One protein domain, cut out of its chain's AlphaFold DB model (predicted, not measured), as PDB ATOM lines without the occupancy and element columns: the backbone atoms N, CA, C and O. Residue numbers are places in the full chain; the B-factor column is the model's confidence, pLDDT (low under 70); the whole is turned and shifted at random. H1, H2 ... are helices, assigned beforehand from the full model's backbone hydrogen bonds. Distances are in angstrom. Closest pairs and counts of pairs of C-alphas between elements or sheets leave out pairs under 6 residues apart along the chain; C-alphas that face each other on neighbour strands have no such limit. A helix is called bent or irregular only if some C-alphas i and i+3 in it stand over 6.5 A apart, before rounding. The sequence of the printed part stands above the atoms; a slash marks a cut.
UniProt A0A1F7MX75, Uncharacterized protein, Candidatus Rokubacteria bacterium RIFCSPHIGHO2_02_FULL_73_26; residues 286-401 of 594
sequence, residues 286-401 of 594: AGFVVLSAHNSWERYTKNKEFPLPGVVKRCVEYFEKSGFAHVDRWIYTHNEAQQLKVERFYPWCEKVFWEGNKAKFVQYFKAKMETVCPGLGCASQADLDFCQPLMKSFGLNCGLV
ATOM      1  N   ALA A 286     -22.303  44.730  -5.329       69.38
ATOM      2  CA  ALA A 286     -21.045  45.452  -5.527       69.38
ATOM      3  C   ALA A 286     -19.889  44.524  -5.948       69.38
ATOM      4  O   ALA A 286     -19.074  44.911  -6.781       69.38
ATOM      5  N   GLY A 287     -19.848  43.284  -5.446       72.56
ATOM      6  CA  GLY A 287     -18.821  42.304  -5.810       72.56
ATOM      7  C   GLY A 287     -18.806  41.963  -7.306       72.56
ATOM      8  O   GLY A 287     -17.746  41.981  -7.930       72.56
ATOM      9  N   PHE A 288     -19.971  41.725  -7.913       77.75
ATOM     10  CA  PHE A 288     -20.072  41.441  -9.351       77.75
ATOM     11  C   PHE A 288     -19.837  42.676 -10.227       77.75
ATOM     12  O   PHE A 288     -19.314  42.547 -11.339       77.75
ATOM     13  N   VAL A 289     -20.142  43.876  -9.724       78.31
ATOM     14  CA  VAL A 289     -19.787  45.139 -10.392       78.31
ATOM     15  C   VAL A 289     -18.265  45.323 -10.420       78.31
ATOM     16  O   VAL A 289     -17.703  45.626 -11.474       78.31
ATOM     17  N   VAL A 290     -17.580  45.066  -9.300       75.12
ATOM     18  CA  VAL A 290     -16.107  45.082  -9.211       75.12
ATOM     19  C   VAL A 290     -15.492  44.049 -10.154       75.12
ATOM     20  O   VAL A 290     -14.562  44.365 -10.896       75.12
ATOM     21  N   LEU A 291     -16.019  42.821 -10.155       76.12
ATOM     22  CA  LEU A 291     -15.541  41.750 -11.030       76.12
ATOM     23  C   LEU A 291     -15.721  42.107 -12.510       76.12
ATOM     24  O   LEU A 291     -14.825  41.870 -13.320       76.12
ATOM     25  N   SER A 292     -16.857  42.710 -12.866       81.00
ATOM     26  CA  SER A 292     -17.104  43.209 -14.220       81.00
ATOM     27  C   SER A 292     -16.078  44.271 -14.613       81.00
ATOM     28  O   SER A 292     -15.473  44.155 -15.677       81.00
ATOM     29  N   ALA A 293     -15.809  45.251 -13.743       77.88
ATOM     30  CA  ALA A 293     -14.803  46.284 -14.000       77.88
ATOM     31  C   ALA A 293     -13.396  45.689 -14.186       77.88
ATOM     32  O   ALA A 293     -12.681  46.062 -15.116       77.88
ATOM     33  N   HIS A 294     -13.025  44.712 -13.353       75.31
ATOM     34  CA  HIS A 294     -11.758  43.991 -13.467       75.31
ATOM     35  C   HIS A 294     -11.624  43.256 -14.807       75.31
ATOM     36  O   HIS A 294     -10.639  43.427 -15.520       75.31
ATOM     37  N   ASN A 295     -12.638  42.473 -15.180       75.12
ATOM     38  CA  ASN A 295     -12.645  41.709 -16.426       75.12
ATOM     39  C   ASN A 295     -12.580  42.611 -17.665       75.12
ATOM     40  O   ASN A 295     -11.895  42.285 -18.637       75.12
ATOM     41  N   SER A 296     -13.284  43.744 -17.641       78.00
ATOM     42  CA  SER A 296     -13.221  44.743 -18.709       78.00
ATOM     43  C   SER A 296     -11.824  45.352 -18.831       78.00
ATOM     44  O   SER A 296     -11.334  45.524 -19.945       78.00
ATOM     45  N   TRP A 297     -11.157  45.624 -17.707       75.81
ATOM     46  CA  TRP A 297      -9.791  46.148 -17.696       75.81
ATOM     47  C   TRP A 297      -8.786  45.148 -18.280       75.81
ATOM     48  O   TRP A 297      -7.989  45.500 -19.153       75.81
ATOM     49  N   GLU A 298      -8.853  43.880 -17.872       76.56
ATOM     50  CA  GLU A 298      -7.977  42.832 -18.413       76.56
ATOM     51  C   GLU A 298      -8.154  42.635 -19.923       76.56
ATOM     52  O   GLU A 298      -7.177  42.470 -20.653       76.56
ATOM     53  N   ARG A 299      -9.395  42.673 -20.420       73.50
ATOM     54  CA  ARG A 299      -9.669  42.562 -21.860       73.50
ATOM     55  C   ARG A 299      -9.154  43.754 -22.643       73.50
ATOM     56  O   ARG A 299      -8.558  43.567 -23.702       73.50
ATOM     57  N   TYR A 300      -9.350  44.961 -22.125       74.69
ATOM     58  CA  TYR A 300      -8.873  46.159 -22.801       74.69
ATOM     59  C   TYR A 300      -7.342  46.192 -22.866       74.69
ATOM     60  O   TYR A 300      -6.759  46.467 -23.912       74.69
ATOM     61  N   THR A 301      -6.673  45.843 -21.768       74.62
ATOM     62  CA  THR A 301      -5.203  45.805 -21.709       74.62
ATOM     63  C   THR A 301      -4.600  44.744 -22.633       74.62
ATOM     64  O   THR A 301      -3.613  45.048 -23.306       74.62
ATOM     65  N   LYS A 302      -5.208  43.552 -22.731       76.25
ATOM     66  CA  LYS A 302      -4.726  42.450 -23.586       76.25
ATOM     67  C   LYS A 302      -5.116  42.584 -25.061       76.25
ATOM     68  O   LYS A 302      -4.256  42.466 -25.926       76.25
ATOM     69  N   ASN A 303      -6.392  42.845 -25.345       72.12
ATOM     70  CA  ASN A 303      -6.970  42.707 -26.688       72.12
ATOM     71  C   ASN A 303      -7.447  44.036 -27.296       72.12
ATOM     72  O   ASN A 303      -7.950  44.038 -28.415       72.12
ATOM     73  N   LYS A 304      -7.351  45.154 -26.561       70.56
ATOM     74  CA  LYS A 304      -7.958  46.452 -26.930       70.56
ATOM     75  C   LYS A 304      -9.476  46.373 -27.175       70.56
ATOM     76  O   LYS A 304     -10.047  47.225 -27.845       70.56
ATOM     77  N   GLU A 305     -10.143  45.364 -26.610       64.50
ATOM     78  CA  GLU A 305     -11.598  45.214 -26.682       64.50
ATOM     79  C   GLU A 305     -12.283  46.172 -25.706       64.50
ATOM     80  O   GLU A 305     -11.972  46.185 -24.510       64.50
ATOM     81  N   PHE A 306     -13.245  46.948 -26.208       63.88
ATOM     82  CA  PHE A 306     -13.997  47.879 -25.377       63.88
ATOM     83  C   PHE A 306     -14.930  47.152 -24.386       63.88
ATOM     84  O   PHE A 306     -15.411  46.049 -24.658       63.88
ATOM     85  N   PRO A 307     -15.213  47.763 -23.219       56.75
ATOM     86  CA  PRO A 307     -16.055  47.159 -22.181       56.75
ATOM     87  C   PRO A 307     -17.498  46.881 -22.628       56.75
ATOM     88  O   PRO A 307     -18.107  45.913 -22.168       56.75
ATOM     89  N   LEU A 308     -18.025  47.686 -23.553       53.72
ATOM     90  CA  LEU A 308     -19.272  47.424 -24.273       53.72
ATOM     91  C   LEU A 308     -18.927  46.725 -25.594       53.72
ATOM     92  O   LEU A 308     -18.056  47.239 -26.300       53.72
ATOM     93  N   PRO A 309     -19.540  45.572 -25.940       56.22
ATOM     94  CA  PRO A 309     -20.736  44.909 -25.378       56.22
ATOM     95  C   PRO A 309     -20.460  43.799 -24.328       56.22
ATOM     96  O   PRO A 309     -21.341  43.009 -23.983       56.22
ATOM     97  N   GLY A 310     -19.236  43.709 -23.800       66.19
ATOM     98  CA  GLY A 310     -18.781  42.579 -22.979       66.19
ATOM     99  C   GLY A 310     -19.440  42.422 -21.600       66.19
ATOM    100  O   GLY A 310     -19.580  41.289 -21.139       66.19
ATOM    101  N   VAL A 311     -19.840  43.510 -20.931       74.88
ATOM    102  CA  VAL A 311     -20.448  43.435 -19.582       74.88
ATOM    103  C   VAL A 311     -21.848  42.815 -19.628       74.88
ATOM    104  O   VAL A 311     -22.113  41.856 -18.903       74.88
ATOM    105  N   VAL A 312     -22.716  43.305 -20.520       79.62
ATOM    106  CA  VAL A 312     -24.078  42.768 -20.698       79.62
ATOM    107  C   VAL A 312     -24.019  41.317 -21.171       79.62
ATOM    108  O   VAL A 312     -24.671  40.463 -20.578       79.62
ATOM    109  N   LYS A 313     -23.158  41.003 -22.153       75.69
ATOM    110  CA  LYS A 313     -22.973  39.630 -22.651       75.69
ATOM    111  C   LYS A 313     -22.603  38.648 -21.534       75.69
ATOM    112  O   LYS A 313     -23.222  37.600 -21.414       75.69
ATOM    113  N   ARG A 314     -21.642  38.994 -20.670       76.50
ATOM    114  CA  ARG A 314     -21.249  38.129 -19.538       76.50
ATOM    115  C   ARG A 314     -22.350  37.963 -18.496       76.50
ATOM    116  O   ARG A 314     -22.422  36.911 -17.869       76.50
ATOM    117  N   CYS A 315     -23.164  38.993 -18.289       83.19
ATOM    118  CA  CYS A 315     -24.331  38.902 -17.425       83.19
ATOM    119  C   CYS A 315     -25.354  37.907 -17.992       83.19
ATOM    120  O   CYS A 315     -25.798  37.027 -17.262       83.19
ATOM    121  N   VAL A 316     -25.652  37.971 -19.294       81.00
ATOM    122  CA  VAL A 316     -26.555  37.016 -19.962       81.00
ATOM    123  C   VAL A 316     -26.003  35.593 -19.876       81.00
ATOM    124  O   VAL A 316     -26.665  34.713 -19.326       81.00
ATOM    125  N   GLU A 317     -24.746  35.394 -20.288       77.94
ATOM    126  CA  GLU A 317     -24.085  34.084 -20.245       77.94
ATOM    127  C   GLU A 317     -24.063  33.481 -18.834       77.94
ATOM    128  O   GLU A 317     -24.080  32.261 -18.678       77.94
ATOM    129  N   TYR A 318     -23.998  34.315 -17.788       81.69
ATOM    130  CA  TYR A 318     -24.037  33.841 -16.408       81.69
ATOM    131  C   TYR A 318     -25.360  33.144 -16.087       81.69
ATOM    132  O   TYR A 318     -25.339  32.093 -15.448       81.69
ATOM    133  N   PHE A 319     -26.497  33.699 -16.514       82.25
ATOM    134  CA  PHE A 319     -27.807  33.096 -16.254       82.25
ATOM    135  C   PHE A 319     -28.062  31.884 -17.143       82.25
ATOM    136  O   PHE A 319     -28.508  30.857 -16.627       82.25
ATOM    137  N   GLU A 320     -27.686  31.955 -18.422       76.81
ATOM    138  CA  GLU A 320     -27.756  30.817 -19.345       76.81
ATOM    139  C   GLU A 320     -26.989  29.614 -18.780       76.81
ATOM    140  O   GLU A 320     -27.564  28.550 -18.577       76.81
ATOM    141  N   LYS A 321     -25.725  29.813 -18.380       75.19
ATOM    142  CA  LYS A 321     -24.863  28.759 -17.806       75.19
ATOM    143  C   LYS A 321     -25.208  28.392 -16.361       75.19
ATOM    144  O   LYS A 321     -24.617  27.474 -15.798       75.19
ATOM    145  N   SER A 322     -26.128  29.115 -15.722       74.25
ATOM    146  CA  SER A 322     -26.595  28.803 -14.366       74.25
ATOM    147  C   SER A 322     -27.814  27.878 -14.361       74.25
ATOM    148  O   SER A 322     -28.360  27.624 -13.287       74.25
ATOM    149  N   GLY A 323     -28.217  27.336 -15.515       78.75
ATOM    150  CA  GLY A 323     -29.397  26.480 -15.655       78.75
ATOM    151  C   GLY A 323     -30.708  27.251 -15.671       78.75
ATOM    152  O   GLY A 323     -31.712  26.725 -15.218       78.75
ATOM    153  N   PHE A 324     -30.686  28.506 -16.127       83.88
ATOM    154  CA  PHE A 324     -31.901  29.280 -16.374       83.88
ATOM    155  C   PHE A 324     -32.131  29.519 -17.870       83.88
ATOM    156  O   PHE A 324     -33.102  30.176 -18.220       83.88
ATOM    157  N   ALA A 325     -31.290  28.988 -18.770       78.12
ATOM    158  CA  ALA A 325     -31.432  29.174 -20.220       78.12
ATOM    159  C   ALA A 325     -32.855  28.868 -20.728       78.12
ATOM    160  O   ALA A 325     -33.383  29.562 -21.597       78.12
ATOM    161  N   HIS A 326     -33.510  27.874 -20.127       80.12
ATOM    162  CA  HIS A 326     -34.882  27.501 -20.439       80.12
ATOM    163  C   HIS A 326     -35.915  28.608 -20.145       80.12
ATOM    164  O   HIS A 326     -36.945  28.648 -20.803       80.12
ATOM    165  N   VAL A 327     -35.662  29.539 -19.219       83.12
ATOM    166  CA  VAL A 327     -36.603  30.629 -18.901       83.12
ATOM    167  C   VAL A 327     -36.756  31.585 -20.079       83.12
ATOM    168  O   VAL A 327     -37.878  31.944 -20.415       83.12
ATOM    169  N   ASP A 328     -35.663  31.963 -20.748       78.69
ATOM    170  CA  ASP A 328     -35.760  32.804 -21.947       78.69
ATOM    171  C   ASP A 328     -36.509  32.058 -23.065       78.69
ATOM    172  O   ASP A 328     -37.374  32.658 -23.700       78.69
ATOM    173  N   ARG A 329     -36.277  30.743 -23.240       79.19
ATOM    174  CA  ARG A 329     -37.063  29.910 -24.177       79.19
ATOM    175  C   ARG A 329     -38.553  29.927 -23.840       79.19
ATOM    176  O   ARG A 329     -39.365  30.154 -24.728       79.19
ATOM    177  N   TRP A 330     -38.896  29.745 -22.567       79.38
ATOM    178  CA  TRP A 330     -40.275  29.788 -22.090       79.38
ATOM    179  C   TRP A 330     -40.931  31.146 -22.377       79.38
ATOM    180  O   TRP A 330     -42.041  31.189 -22.901       79.38
ATOM    181  N   ILE A 331     -40.222  32.257 -22.132       76.00
ATOM    182  CA  ILE A 331     -40.719  33.615 -22.410       76.00
ATOM    183  C   ILE A 331     -41.048  33.816 -23.898       76.00
ATOM    184  O   ILE A 331     -41.994  34.533 -24.220       76.00
ATOM    185  N   TYR A 332     -40.278  33.208 -24.806       66.06
ATOM    186  CA  TYR A 332     -40.550  33.297 -26.243       66.06
ATOM    187  C   TYR A 332     -41.789  32.522 -26.676       66.06
ATOM    188  O   TYR A 332     -42.427  32.912 -27.651       66.06
ATOM    189  N   THR A 333     -42.105  31.422 -25.996       59.78
ATOM    190  CA  THR A 333     -43.128  30.474 -26.450       59.78
ATOM    191  C   THR A 333     -44.450  30.572 -25.689       59.78
ATOM    192  O   THR A 333     -45.418  29.960 -26.129       59.78
ATOM    193  N   HIS A 334     -44.522  31.344 -24.596       68.00
ATOM    194  CA  HIS A 334     -45.697  31.404 -23.715       68.00
ATOM    195  C   HIS A 334     -46.236  32.823 -23.513       68.00
ATOM    196  O   HIS A 334     -45.518  33.743 -23.111       68.00
ATOM    197  N   ASN A 335     -47.546  32.993 -23.700       66.06
ATOM    198  CA  ASN A 335     -48.230  34.272 -23.485       66.06
ATOM    199  C   ASN A 335     -48.305  34.651 -21.996       66.06
ATOM    200  O   ASN A 335     -48.300  35.835 -21.650       66.06
ATOM    201  N   GLU A 336     -48.318  33.662 -21.103       73.19
ATOM    202  CA  GLU A 336     -48.266  33.817 -19.648       73.19
ATOM    203  C   GLU A 336     -47.056  34.658 -19.226       73.19
ATOM    204  O   GLU A 336     -47.161  35.501 -18.332       73.19
ATOM    205  N   ALA A 337     -45.921  34.505 -19.913       71.06
ATOM    206  CA  ALA A 337     -44.721  35.293 -19.659       71.06
ATOM    207  C   ALA A 337     -44.946  36.797 -19.880       71.06
ATOM    208  O   ALA A 337     -44.461  37.621 -19.099       71.06
ATOM    209  N   GLN A 338     -45.719  37.155 -20.913       73.56
ATOM    210  CA  GLN A 338     -46.076  38.541 -21.221       73.56
ATOM    211  C   GLN A 338     -47.026  39.113 -20.166       73.56
ATOM    212  O   GLN A 338     -46.828  40.234 -19.695       73.56
ATOM    213  N   GLN A 339     -48.020  38.329 -19.736       75.75
ATOM    214  CA  GLN A 339     -48.962  38.726 -18.682       75.75
ATOM    215  C   GLN A 339     -48.251  38.968 -17.345       75.75
ATOM    216  O   GLN A 339     -48.516  39.957 -16.658       75.75
ATOM    217  N   LEU A 340     -47.296  38.098 -17.011       80.62
ATOM    218  CA  LEU A 340     -46.470  38.191 -15.809       80.62
ATOM    219  C   LEU A 340     -45.325  39.210 -15.934       80.62
ATOM    220  O   LEU A 340     -44.629  39.461 -14.951       80.62
ATOM    221  N   LYS A 341     -45.141  39.819 -17.115       85.06
ATOM    222  CA  LYS A 341     -44.079  40.794 -17.420       85.06
ATOM    223  C   LYS A 341     -42.687  40.275 -17.056       85.06
ATOM    224  O   LYS A 341     -41.861  41.004 -16.505       85.06
ATOM    225  N   VAL A 342     -42.432  38.999 -17.340       82.88
ATOM    226  CA  VAL A 342     -41.138  38.385 -17.049       82.88
ATOM    227  C   VAL A 342     -40.091  38.952 -18.006       82.88
ATOM    228  O   VAL A 342     -40.166  38.778 -19.219       82.88
ATOM    229  N   GLU A 343     -39.093  39.646 -17.462       84.31
ATOM    230  CA  GLU A 343     -37.996  40.179 -18.271       84.31
ATOM    231  C   GLU A 343     -37.028  39.072 -18.697       84.31
ATOM    232  O   GLU A 343     -36.526  38.332 -17.843       84.31
ATOM    233  N   ARG A 344     -36.689  39.033 -19.994       85.56
ATOM    234  CA  ARG A 344     -35.591  38.219 -20.545       85.56
ATOM    235  C   ARG A 344     -34.234  38.599 -19.943       85.56
ATOM    236  O   ARG A 344     -34.080  39.691 -19.380       85.56
ATOM    237  N   PHE A 345     -33.221  37.746 -20.102       86.00
ATOM    238  CA  PHE A 345     -31.885  38.019 -19.559       86.00
ATOM    239  C   PHE A 345     -31.253  39.287 -20.109       86.00
ATOM    240  O   PHE A 345     -30.767  40.097 -19.321       86.00
ATOM    241  N   TYR A 346     -31.280  39.492 -21.428       84.81
ATOM    242  CA  TYR A 346     -30.625  40.654 -22.029       84.81
ATOM    243  C   TYR A 346     -31.209  41.990 -21.527       84.81
ATOM    244  O   TYR A 346     -30.439  42.776 -20.972       84.81
ATOM    245  N   PRO A 347     -32.537  42.246 -21.601       84.19
ATOM    246  CA  PRO A 347     -33.122  43.480 -21.075       84.19
ATOM    247  C   PRO A 347     -32.842  43.706 -19.587       84.19
ATOM    248  O   PRO A 347     -32.549  44.833 -19.190       84.19
ATOM    249  N   TRP A 348     -32.887  42.650 -18.768       92.69
ATOM    250  CA  TRP A 348     -32.578  42.762 -17.343       92.69
ATOM    251  C   TRP A 348     -31.099  43.120 -17.114       92.69
ATOM    252  O   TRP A 348     -30.774  44.037 -16.357       92.69
ATOM    253  N   CYS A 349     -30.186  42.431 -17.803       88.69
ATOM    254  CA  CYS A 349     -28.747  42.665 -17.710       88.69
ATOM    255  C   CYS A 349     -28.344  44.062 -18.187       88.69
ATOM    256  O   CYS A 349     -27.448  44.676 -17.611       88.69
ATOM    257  N   GLU A 350     -29.001  44.575 -19.221       85.25
ATOM    258  CA  GLU A 350     -28.770  45.917 -19.739       85.25
ATOM    259  C   GLU A 350     -29.339  46.990 -18.801       85.25
ATOM    260  O   GLU A 350     -28.610  47.863 -18.327       85.25
ATOM    261  N   LYS A 351     -30.636  46.924 -18.492       87.25
ATOM    262  CA  LYS A 351     -31.331  48.015 -17.796       87.25
ATOM    263  C   LYS A 351     -31.085  47.998 -16.295       87.25
ATOM    264  O   LYS A 351     -30.824  49.038 -15.695       87.25
ATOM    265  N   VAL A 352     -31.173  46.824 -15.676       89.06
ATOM    266  CA  VAL A 352     -31.123  46.694 -14.216       89.06
ATOM    267  C   VAL A 352     -29.685  46.563 -13.741       89.06
ATOM    268  O   VAL A 352     -29.255  47.308 -12.860       89.06
ATOM    269  N   PHE A 353     -28.925  45.630 -14.317       88.88
ATOM    270  CA  PHE A 353     -27.551  45.407 -13.878       88.88
ATOM    271  C   PHE A 353     -26.600  46.475 -14.422       88.88
ATOM    272  O   PHE A 353     -25.935  47.146 -13.634       88.88
ATOM    273  N   TRP A 354     -26.518  46.643 -15.742       85.94
ATOM    274  CA  TRP A 354     -25.524  47.526 -16.342       85.94
ATOM    275  C   TRP A 354     -25.826  49.002 -16.076       85.94
ATOM    276  O   TRP A 354     -25.069  49.652 -15.353       85.94
ATOM    277  N   GLU A 355     -26.939  49.528 -16.587       84.94
ATOM    278  CA  GLU A 355     -27.264  50.950 -16.424       84.94
ATOM    279  C   GLU A 355     -27.469  51.320 -14.943       84.94
ATOM    280  O   GLU A 355     -26.942  52.337 -14.485       84.94
ATOM    281  N   GLY A 356     -28.091  50.440 -14.148       86.50
ATOM    282  CA  GLY A 356     -28.256  50.633 -12.702       86.50
ATOM    283  C   GLY A 356     -26.948  50.688 -11.894       86.50
ATOM    284  O   GLY A 356     -26.913  51.310 -10.830       86.50
ATOM    285  N   ASN A 357     -25.850  50.093 -12.381       86.31
ATOM    286  CA  ASN A 357     -24.554  50.084 -11.683       86.31
ATOM    287  C   ASN A 357     -23.441  50.846 -12.405       86.31
ATOM    288  O   ASN A 357     -22.305  50.856 -11.924       86.31
ATOM    289  N   LYS A 358     -23.744  51.521 -13.513       82.81
ATOM    290  CA  LYS A 358     -22.764  52.199 -14.371       82.81
ATOM    291  C   LYS A 358     -21.848  53.150 -13.607       82.81
ATOM    292  O   LYS A 358     -20.633  53.094 -13.767       82.81
ATOM    293  N   ALA A 359     -22.398  53.961 -12.704       81.06
ATOM    294  CA  ALA A 359     -21.609  54.888 -11.889       81.06
ATOM    295  C   ALA A 359     -20.597  54.163 -10.976       81.06
ATOM    296  O   ALA A 359     -19.425  54.534 -10.922       81.06
ATOM    297  N   LYS A 360     -21.027  53.088 -10.300       81.62
ATOM    298  CA  LYS A 360     -20.154  52.266  -9.443       81.62
ATOM    299  C   LYS A 360     -19.111  51.520 -10.267       81.62
ATOM    300  O   LYS A 360     -17.949  51.461  -9.878       81.62
ATOM    301  N   PHE A 361     -19.509  50.983 -11.419       84.88
ATOM    302  CA  PHE A 361     -18.590  50.358 -12.363       84.88
ATOM    303  C   PHE A 361     -17.487  51.339 -12.767       84.88
ATOM    304  O   PHE A 361     -16.314  51.008 -12.625       84.88
ATOM    305  N   VAL A 362     -17.848  52.555 -13.196       79.06
ATOM    306  CA  VAL A 362     -16.889  53.599 -13.592       79.06
ATOM    307  C   VAL A 362     -15.943  53.943 -12.443       79.06
ATOM    308  O   VAL A 362     -14.747  54.089 -12.675       79.06
ATOM    309  N   GLN A 363     -16.429  54.003 -11.201       80.19
ATOM    310  CA  GLN A 363     -15.581  54.234 -10.028       80.19
ATOM    311  C   GLN A 363     -14.513  53.139  -9.856       80.19
ATOM    312  O   GLN A 363     -13.328  53.450  -9.723       80.19
ATOM    313  N   TYR A 364     -14.904  51.862  -9.885       78.31
ATOM    314  CA  TYR A 364     -13.957  50.747  -9.753       78.31
ATOM    315  C   TYR A 364     -13.022  50.625 -10.955       78.31
ATOM    316  O   TYR A 364     -11.841  50.308 -10.804       78.31
ATOM    317  N   PHE A 365     -13.541  50.902 -12.147       76.31
ATOM    318  CA  PHE A 365     -12.770  50.898 -13.376       76.31
ATOM    319  C   PHE A 365     -11.713  52.007 -13.367       76.31
ATOM    320  O   PHE A 365     -10.543  51.742 -13.633       76.31
ATOM    321  N   LYS A 366     -12.086  53.227 -12.953       74.00
ATOM    322  CA  LYS A 366     -11.165  54.357 -12.781       74.00
ATOM    323  C   LYS A 366     -10.049  54.033 -11.788       74.00
ATOM    324  O   LYS A 366      -8.893  54.304 -12.084       74.00
ATOM    325  N   ALA A 367     -10.361  53.392 -10.660       73.75
ATOM    326  CA  ALA A 367      -9.341  52.985  -9.689       73.75
ATOM    327  C   ALA A 367      -8.299  52.021 -10.293       73.75
ATOM    328  O   ALA A 367      -7.125  52.062  -9.931       73.75
ATOM    329  N   LYS A 368      -8.699  51.165 -11.244       72.56
ATOM    330  CA  LYS A 368      -7.754  50.340 -12.012       72.56
ATOM    331  C   LYS A 368      -6.978  51.173 -13.030       72.56
ATOM    332  O   LYS A 368      -5.766  51.007 -13.128       72.56
ATOM    333  N   MET A 369      -7.639  52.098 -13.722       70.38
ATOM    334  CA  MET A 369      -6.986  53.012 -14.662       70.38
ATOM    335  C   MET A 369      -5.929  53.907 -14.015       70.38
ATOM    336  O   MET A 369      -4.920  54.174 -14.652       70.38
ATOM    337  N   GLU A 370      -6.116  54.343 -12.767       69.00
ATOM    338  CA  GLU A 370      -5.155  55.196 -12.050       69.00
ATOM    339  C   GLU A 370      -3.761  54.559 -11.915       69.00
ATOM    340  O   GLU A 370      -2.780  55.278 -11.745       69.00
ATOM    341  N   THR A 371      -3.646  53.234 -12.067       67.81
ATOM    342  CA  THR A 371      -2.350  52.532 -12.119       67.81
ATOM    343  C   THR A 371      -1.556  52.792 -13.404       67.81
ATOM    344  O   THR A 371      -0.345  52.596 -13.414       67.81
ATOM    345  N   VAL A 372      -2.224  53.241 -14.471       64.62
ATOM    346  CA  VAL A 372      -1.638  53.524 -15.795       64.62
ATOM    347  C   VAL A 372      -1.724  55.013 -16.140       64.62
ATOM    348  O   VAL A 372      -0.795  55.566 -16.715       64.62
ATOM    349  N   CYS A 373      -2.811  55.680 -15.746       67.00
ATOM    350  CA  CYS A 373      -3.101  57.088 -16.021       67.00
ATOM    351  C   CYS A 373      -3.448  57.820 -14.697       67.00
ATOM    352  O   CYS A 373      -4.633  58.049 -14.408       67.00
ATOM    353  N   PRO A 374      -2.450  58.152 -13.844       64.62
ATOM    354  CA  PRO A 374      -2.674  58.789 -12.544       64.62
ATOM    355  C   PRO A 374      -3.422  60.120 -12.679       64.62
ATOM    356  O   PRO A 374      -3.045  60.982 -13.469       64.62
ATOM    357  N   GLY A 375      -4.507  60.301 -11.920       61.81
ATOM    358  CA  GLY A 375      -5.307  61.531 -11.968       61.81
ATOM    359  C   GLY A 375      -6.001  61.793 -13.313       61.81
ATOM    360  O   GLY A 375      -6.369  62.933 -13.575       61.81
ATOM    361  N   LEU A 376      -6.176  60.762 -14.158       62.09
ATOM    362  CA  LEU A 376      -6.616  60.881 -15.565       62.09
ATOM    363  C   LEU A 376      -5.630  61.656 -16.452       62.09
ATOM    364  O   LEU A 376      -5.961  62.088 -17.559       62.09
ATOM    365  N   GLY A 377      -4.412  61.812 -15.952       61.41
ATOM    366  CA  GLY A 377      -3.289  62.380 -16.648       61.41
ATOM    367  C   GLY A 377      -2.437  61.294 -17.298       61.41
ATOM    368  O   GLY A 377      -2.127  60.282 -16.670       61.41
ATOM    369  N   CYS A 378      -2.073  61.492 -18.560       65.62
ATOM    370  CA  CYS A 378      -1.218  60.573 -19.308       65.62
ATOM    371  C   CYS A 378       0.220  61.104 -19.297       65.62
ATOM    372  O   CYS A 378       0.452  62.264 -19.647       65.62
ATOM    373  N   ALA A 379       1.175  60.275 -18.870       67.12
ATOM    374  CA  ALA A 379       2.583  60.663 -18.754       67.12
ATOM    375  C   ALA A 379       3.301  60.711 -20.115       67.12
ATOM    376  O   ALA A 379       4.328  61.377 -20.252       67.12
ATOM    377  N   SER A 380       2.761  60.020 -21.121       71.25
ATOM    378  CA  SER A 380       3.272  59.994 -22.489       71.25
ATOM    379  C   SER A 380       2.138  60.043 -23.518       71.25
ATOM    380  O   SER A 380       0.981  59.755 -23.205       71.25
ATOM    381  N   GLN A 381       2.473  60.379 -24.769       76.12
ATOM    382  CA  GLN A 381       1.521  60.319 -25.884       76.12
ATOM    383  C   GLN A 381       0.992  58.894 -26.095       76.12
ATOM    384  O   GLN A 381      -0.190  58.724 -26.360       76.12
ATOM    385  N   ALA A 382       1.824  57.869 -25.885       74.12
ATOM    386  CA  ALA A 382       1.403  56.472 -25.975       74.12
ATOM    387  C   ALA A 382       0.363  56.102 -24.900       74.12
ATOM    388  O   ALA A 382      -0.594  55.383 -25.189       74.12
ATOM    389  N   ASP A 383       0.510  56.627 -23.677       68.56
ATOM    390  CA  ASP A 383      -0.485  56.443 -22.613       68.56
ATOM    391  C   ASP A 383      -1.783  57.188 -22.936       68.56
ATOM    392  O   ASP A 383      -2.868  56.670 -22.679       68.56
ATOM    393  N   LEU A 384      -1.684  58.376 -23.547       73.12
ATOM    394  CA  LEU A 384      -2.848  59.138 -23.996       73.12
ATOM    395  C   LEU A 384      -3.602  58.395 -25.102       73.12
ATOM    396  O   LEU A 384      -4.809  58.201 -24.975       73.12
ATOM    397  N   ASP A 385      -2.902  57.914 -26.126       74.94
ATOM    398  CA  ASP A 385      -3.489  57.156 -27.235       74.94
ATOM    399  C   ASP A 385      -4.151  55.857 -26.741       74.94
ATOM    400  O   ASP A 385      -5.161  55.409 -27.288       74.94
ATOM    401  N   PHE A 386      -3.626  55.266 -25.661       73.81
ATOM    402  CA  PHE A 386      -4.211  54.097 -25.011       73.81
ATOM    403  C   PHE A 386      -5.416  54.432 -24.110       73.81
ATOM    404  O   PHE A 386      -6.414  53.709 -24.143       73.81
ATOM    405  N   CYS A 387      -5.357  55.492 -23.299       68.69
ATOM    406  CA  CYS A 387      -6.398  55.843 -22.322       68.69
ATOM    407  C   CYS A 387      -7.575  56.620 -22.956       68.69
ATOM    408  O   CYS A 387      -8.722  56.422 -22.553       68.69
ATOM    409  N   GLN A 388      -7.338  57.460 -23.968       73.44
ATOM    410  CA  GLN A 388      -8.338  58.379 -24.530       73.44
ATOM    411  C   GLN A 388      -9.561  57.690 -25.163       73.44
ATOM    412  O   GLN A 388     -10.684  58.098 -24.842       73.44
ATOM    413  N   PRO A 389      -9.425  56.640 -25.999       68.44
ATOM    414  CA  PRO A 389     -10.583  55.954 -26.577       68.44
ATOM    415  C   PRO A 389     -11.463  55.305 -25.501       68.44
ATOM    416  O   PRO A 389     -12.692  55.360 -25.562       68.44
ATOM    417  N   LEU A 390     -10.828  54.724 -24.479       67.19
ATOM    418  CA  LEU A 390     -11.495  54.062 -23.362       67.19
ATOM    419  C   LEU A 390     -12.240  55.055 -22.472       67.19
ATOM    420  O   LEU A 390     -13.400  54.836 -22.139       67.19
ATOM    421  N   MET A 391     -11.601  56.168 -22.122       68.88
ATOM    422  CA  MET A 391     -12.197  57.232 -21.309       68.88
ATOM    423  C   MET A 391     -13.423  57.838 -21.989       68.88
ATOM    424  O   MET A 391     -14.477  57.983 -21.364       68.88
ATOM    425  N   LYS A 392     -13.319  58.078 -23.300       71.00
ATOM    426  CA  LYS A 392     -14.424  58.587 -24.111       71.00
ATOM    427  C   LYS A 392     -15.629  57.640 -24.100       71.00
ATOM    428  O   LYS A 392     -16.760  58.118 -24.071       71.00
ATOM    429  N   SER A 393     -15.410  56.321 -24.034       66.38
ATOM    430  CA  SER A 393     -16.496  55.326 -23.945       66.38
ATOM    431  C   SER A 393     -17.329  55.417 -22.654       66.38
ATOM    432  O   SER A 393     -18.454  54.923 -22.611       66.38
ATOM    433  N   PHE A 394     -16.818  56.107 -21.628       64.12
ATOM    434  CA  PHE A 394     -17.501  56.351 -20.355       64.12
ATOM    435  C   PHE A 394     -17.858  57.825 -20.122       64.12
ATOM    436  O   PHE A 394     -18.243  58.189 -19.012       64.12
ATOM    437  N   GLY A 395     -17.721  58.681 -21.140       65.88
ATOM    438  CA  GLY A 395     -17.961  60.121 -21.008       65.88
ATOM    439  C   GLY A 395     -16.924  60.846 -20.144       65.88
ATOM    440  O   GLY A 395     -17.211  61.911 -19.605       65.88
ATOM    441  N   LEU A 396     -15.729  60.272 -19.988       65.44
ATOM    442  CA  LEU A 396     -14.622  60.876 -19.255       65.44
ATOM    443  C   LEU A 396     -13.577  61.435 -20.231       65.44
ATOM    444  O   LEU A 396     -13.383  60.904 -21.323       65.44
ATOM    445  N   ASN A 397     -12.859  62.478 -19.808       65.00
ATOM    446  CA  ASN A 397     -11.754  63.068 -20.564       65.00
ATOM    447  C   ASN A 397     -10.423  62.824 -19.839       65.00
ATOM    448  O   ASN A 397     -10.362  62.887 -18.611       65.00
ATOM    449  N   CYS A 398      -9.361  62.562 -20.600       64.56
ATOM    450  CA  CYS A 398      -7.980  62.502 -20.120       64.56
ATOM    451  C   CYS A 398      -7.089  63.393 -20.995       64.56
ATOM    452  O   CYS A 398      -7.411  63.632 -22.161       64.56
ATOM    453  N   GLY A 399      -5.980  63.881 -20.441       66.00
ATOM    454  CA  GLY A 399      -5.032  64.750 -21.143       66.00
ATOM    455  C   GLY A 399      -3.586  64.463 -20.752       66.00
ATOM    456  O   GLY A 399      -3.329  63.787 -19.755       66.00
ATOM    457  N   LEU A 400      -2.634  64.964 -21.542       66.06
ATOM    458  CA  LEU A 400      -1.217  64.926 -21.176       66.06
ATOM    459  C   LEU A 400      -0.973  65.802 -19.945       66.06
ATOM    460  O   LEU A 400      -1.450  66.934 -19.879       66.06
ATOM    461  N   VAL A 401      -0.191  65.297 -18.997       63.31
ATOM    462  CA  VAL A 401       0.313  66.081 -17.858       63.31
ATOM    463  C   VAL A 401       1.814  66.226 -18.001       63.31
ATOM    464  O   VAL A 401       2.522  65.244 -18.212       63.31
TER     465      VAL A 401
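AT A GLANCE: This is residues 286 to 401 of the 594 residues of an uncharacterized protein of Candidatus Rokubacteria bacterium RIFCSPHIGHO2_02_FULL_73_26 (UniProt A0A1F7MX75). Two sharply bent helices make a loose rod: H2 leads out to one end, short H3 turns the chain there, and H4 comes back. H1 packs on H2a and H4b in the middle, and H5 folds back at the other end. The 116 printed residues hold five named helices, H1 to H5, and no named strand: all helix. The whole is loose, radius of gyration of the C-alphas 17.6 A, spanning 58 by 22 by 22 A.

HOW THE PARTS SIT: H1, residues 286 to 303, touches H2a, residues 307 to 322, with residues 292 to 300 alone, at a steep tilt of 57 degrees; the closest C-alphas, of Ser 296 and Pro 307, are 5.1 A apart. H2, residues 307 to 333, was assigned as one helix by its hydrogen bonds but is bent, with C-alphas 322 and 325 7.6 A apart; H2b, residues 325 to 333, is about perpendicular to H2a at 86 degrees. H3, residues 335 to 339, only just touches H2b, only at the corner, with 3 pairs of C-alphas within 8 A, the closest Ile 331 and Ala 337 at 5.1 A. H4, residues 345 to 369, also one helix by its hydrogen bonds, is bent, with C-alphas 356 and 359 7.9 A apart. Its arm H4a, residues 345 to 356, touches H2a, opposite ways at a steep tilt of 51 degrees, closest at C-alphas 316 and 345, 5.4 A. H4b, residues 359 to 369, touches H1, closest at C-alphas 293 and 365, 5.1 A. H5, residues 381 to 392, only just irregular with C-alphas 386 and 389 6.8 A apart, touches no helix but is near H4b. Every O i to N i+4 pair is within hydrogen-bond range in H1, H3 and H4b; H2a has 11 of 12, H2b 4 of 5, H4a 4 of 8 and H5 6 of 8.

IN THESE COORDINATES: H1 begins at C-alpha 286 (-21.045, 45.452, -5.527) and is 25.6 A long; H2a is 22.6 A and H5 16.1 A. H5 ends at C-alpha 392 (-14.424, 58.587, -24.111).

THE WHOLE: The C-alphas farthest apart, of Glu 336 and Val 401, are 58.3 A apart. The link from H4 to H5 is long, and the printed part has no cut. Mean pLDDT of the printed part is 74.6; 35 residues are under 70, among them 370 to 379 and 393 to 401.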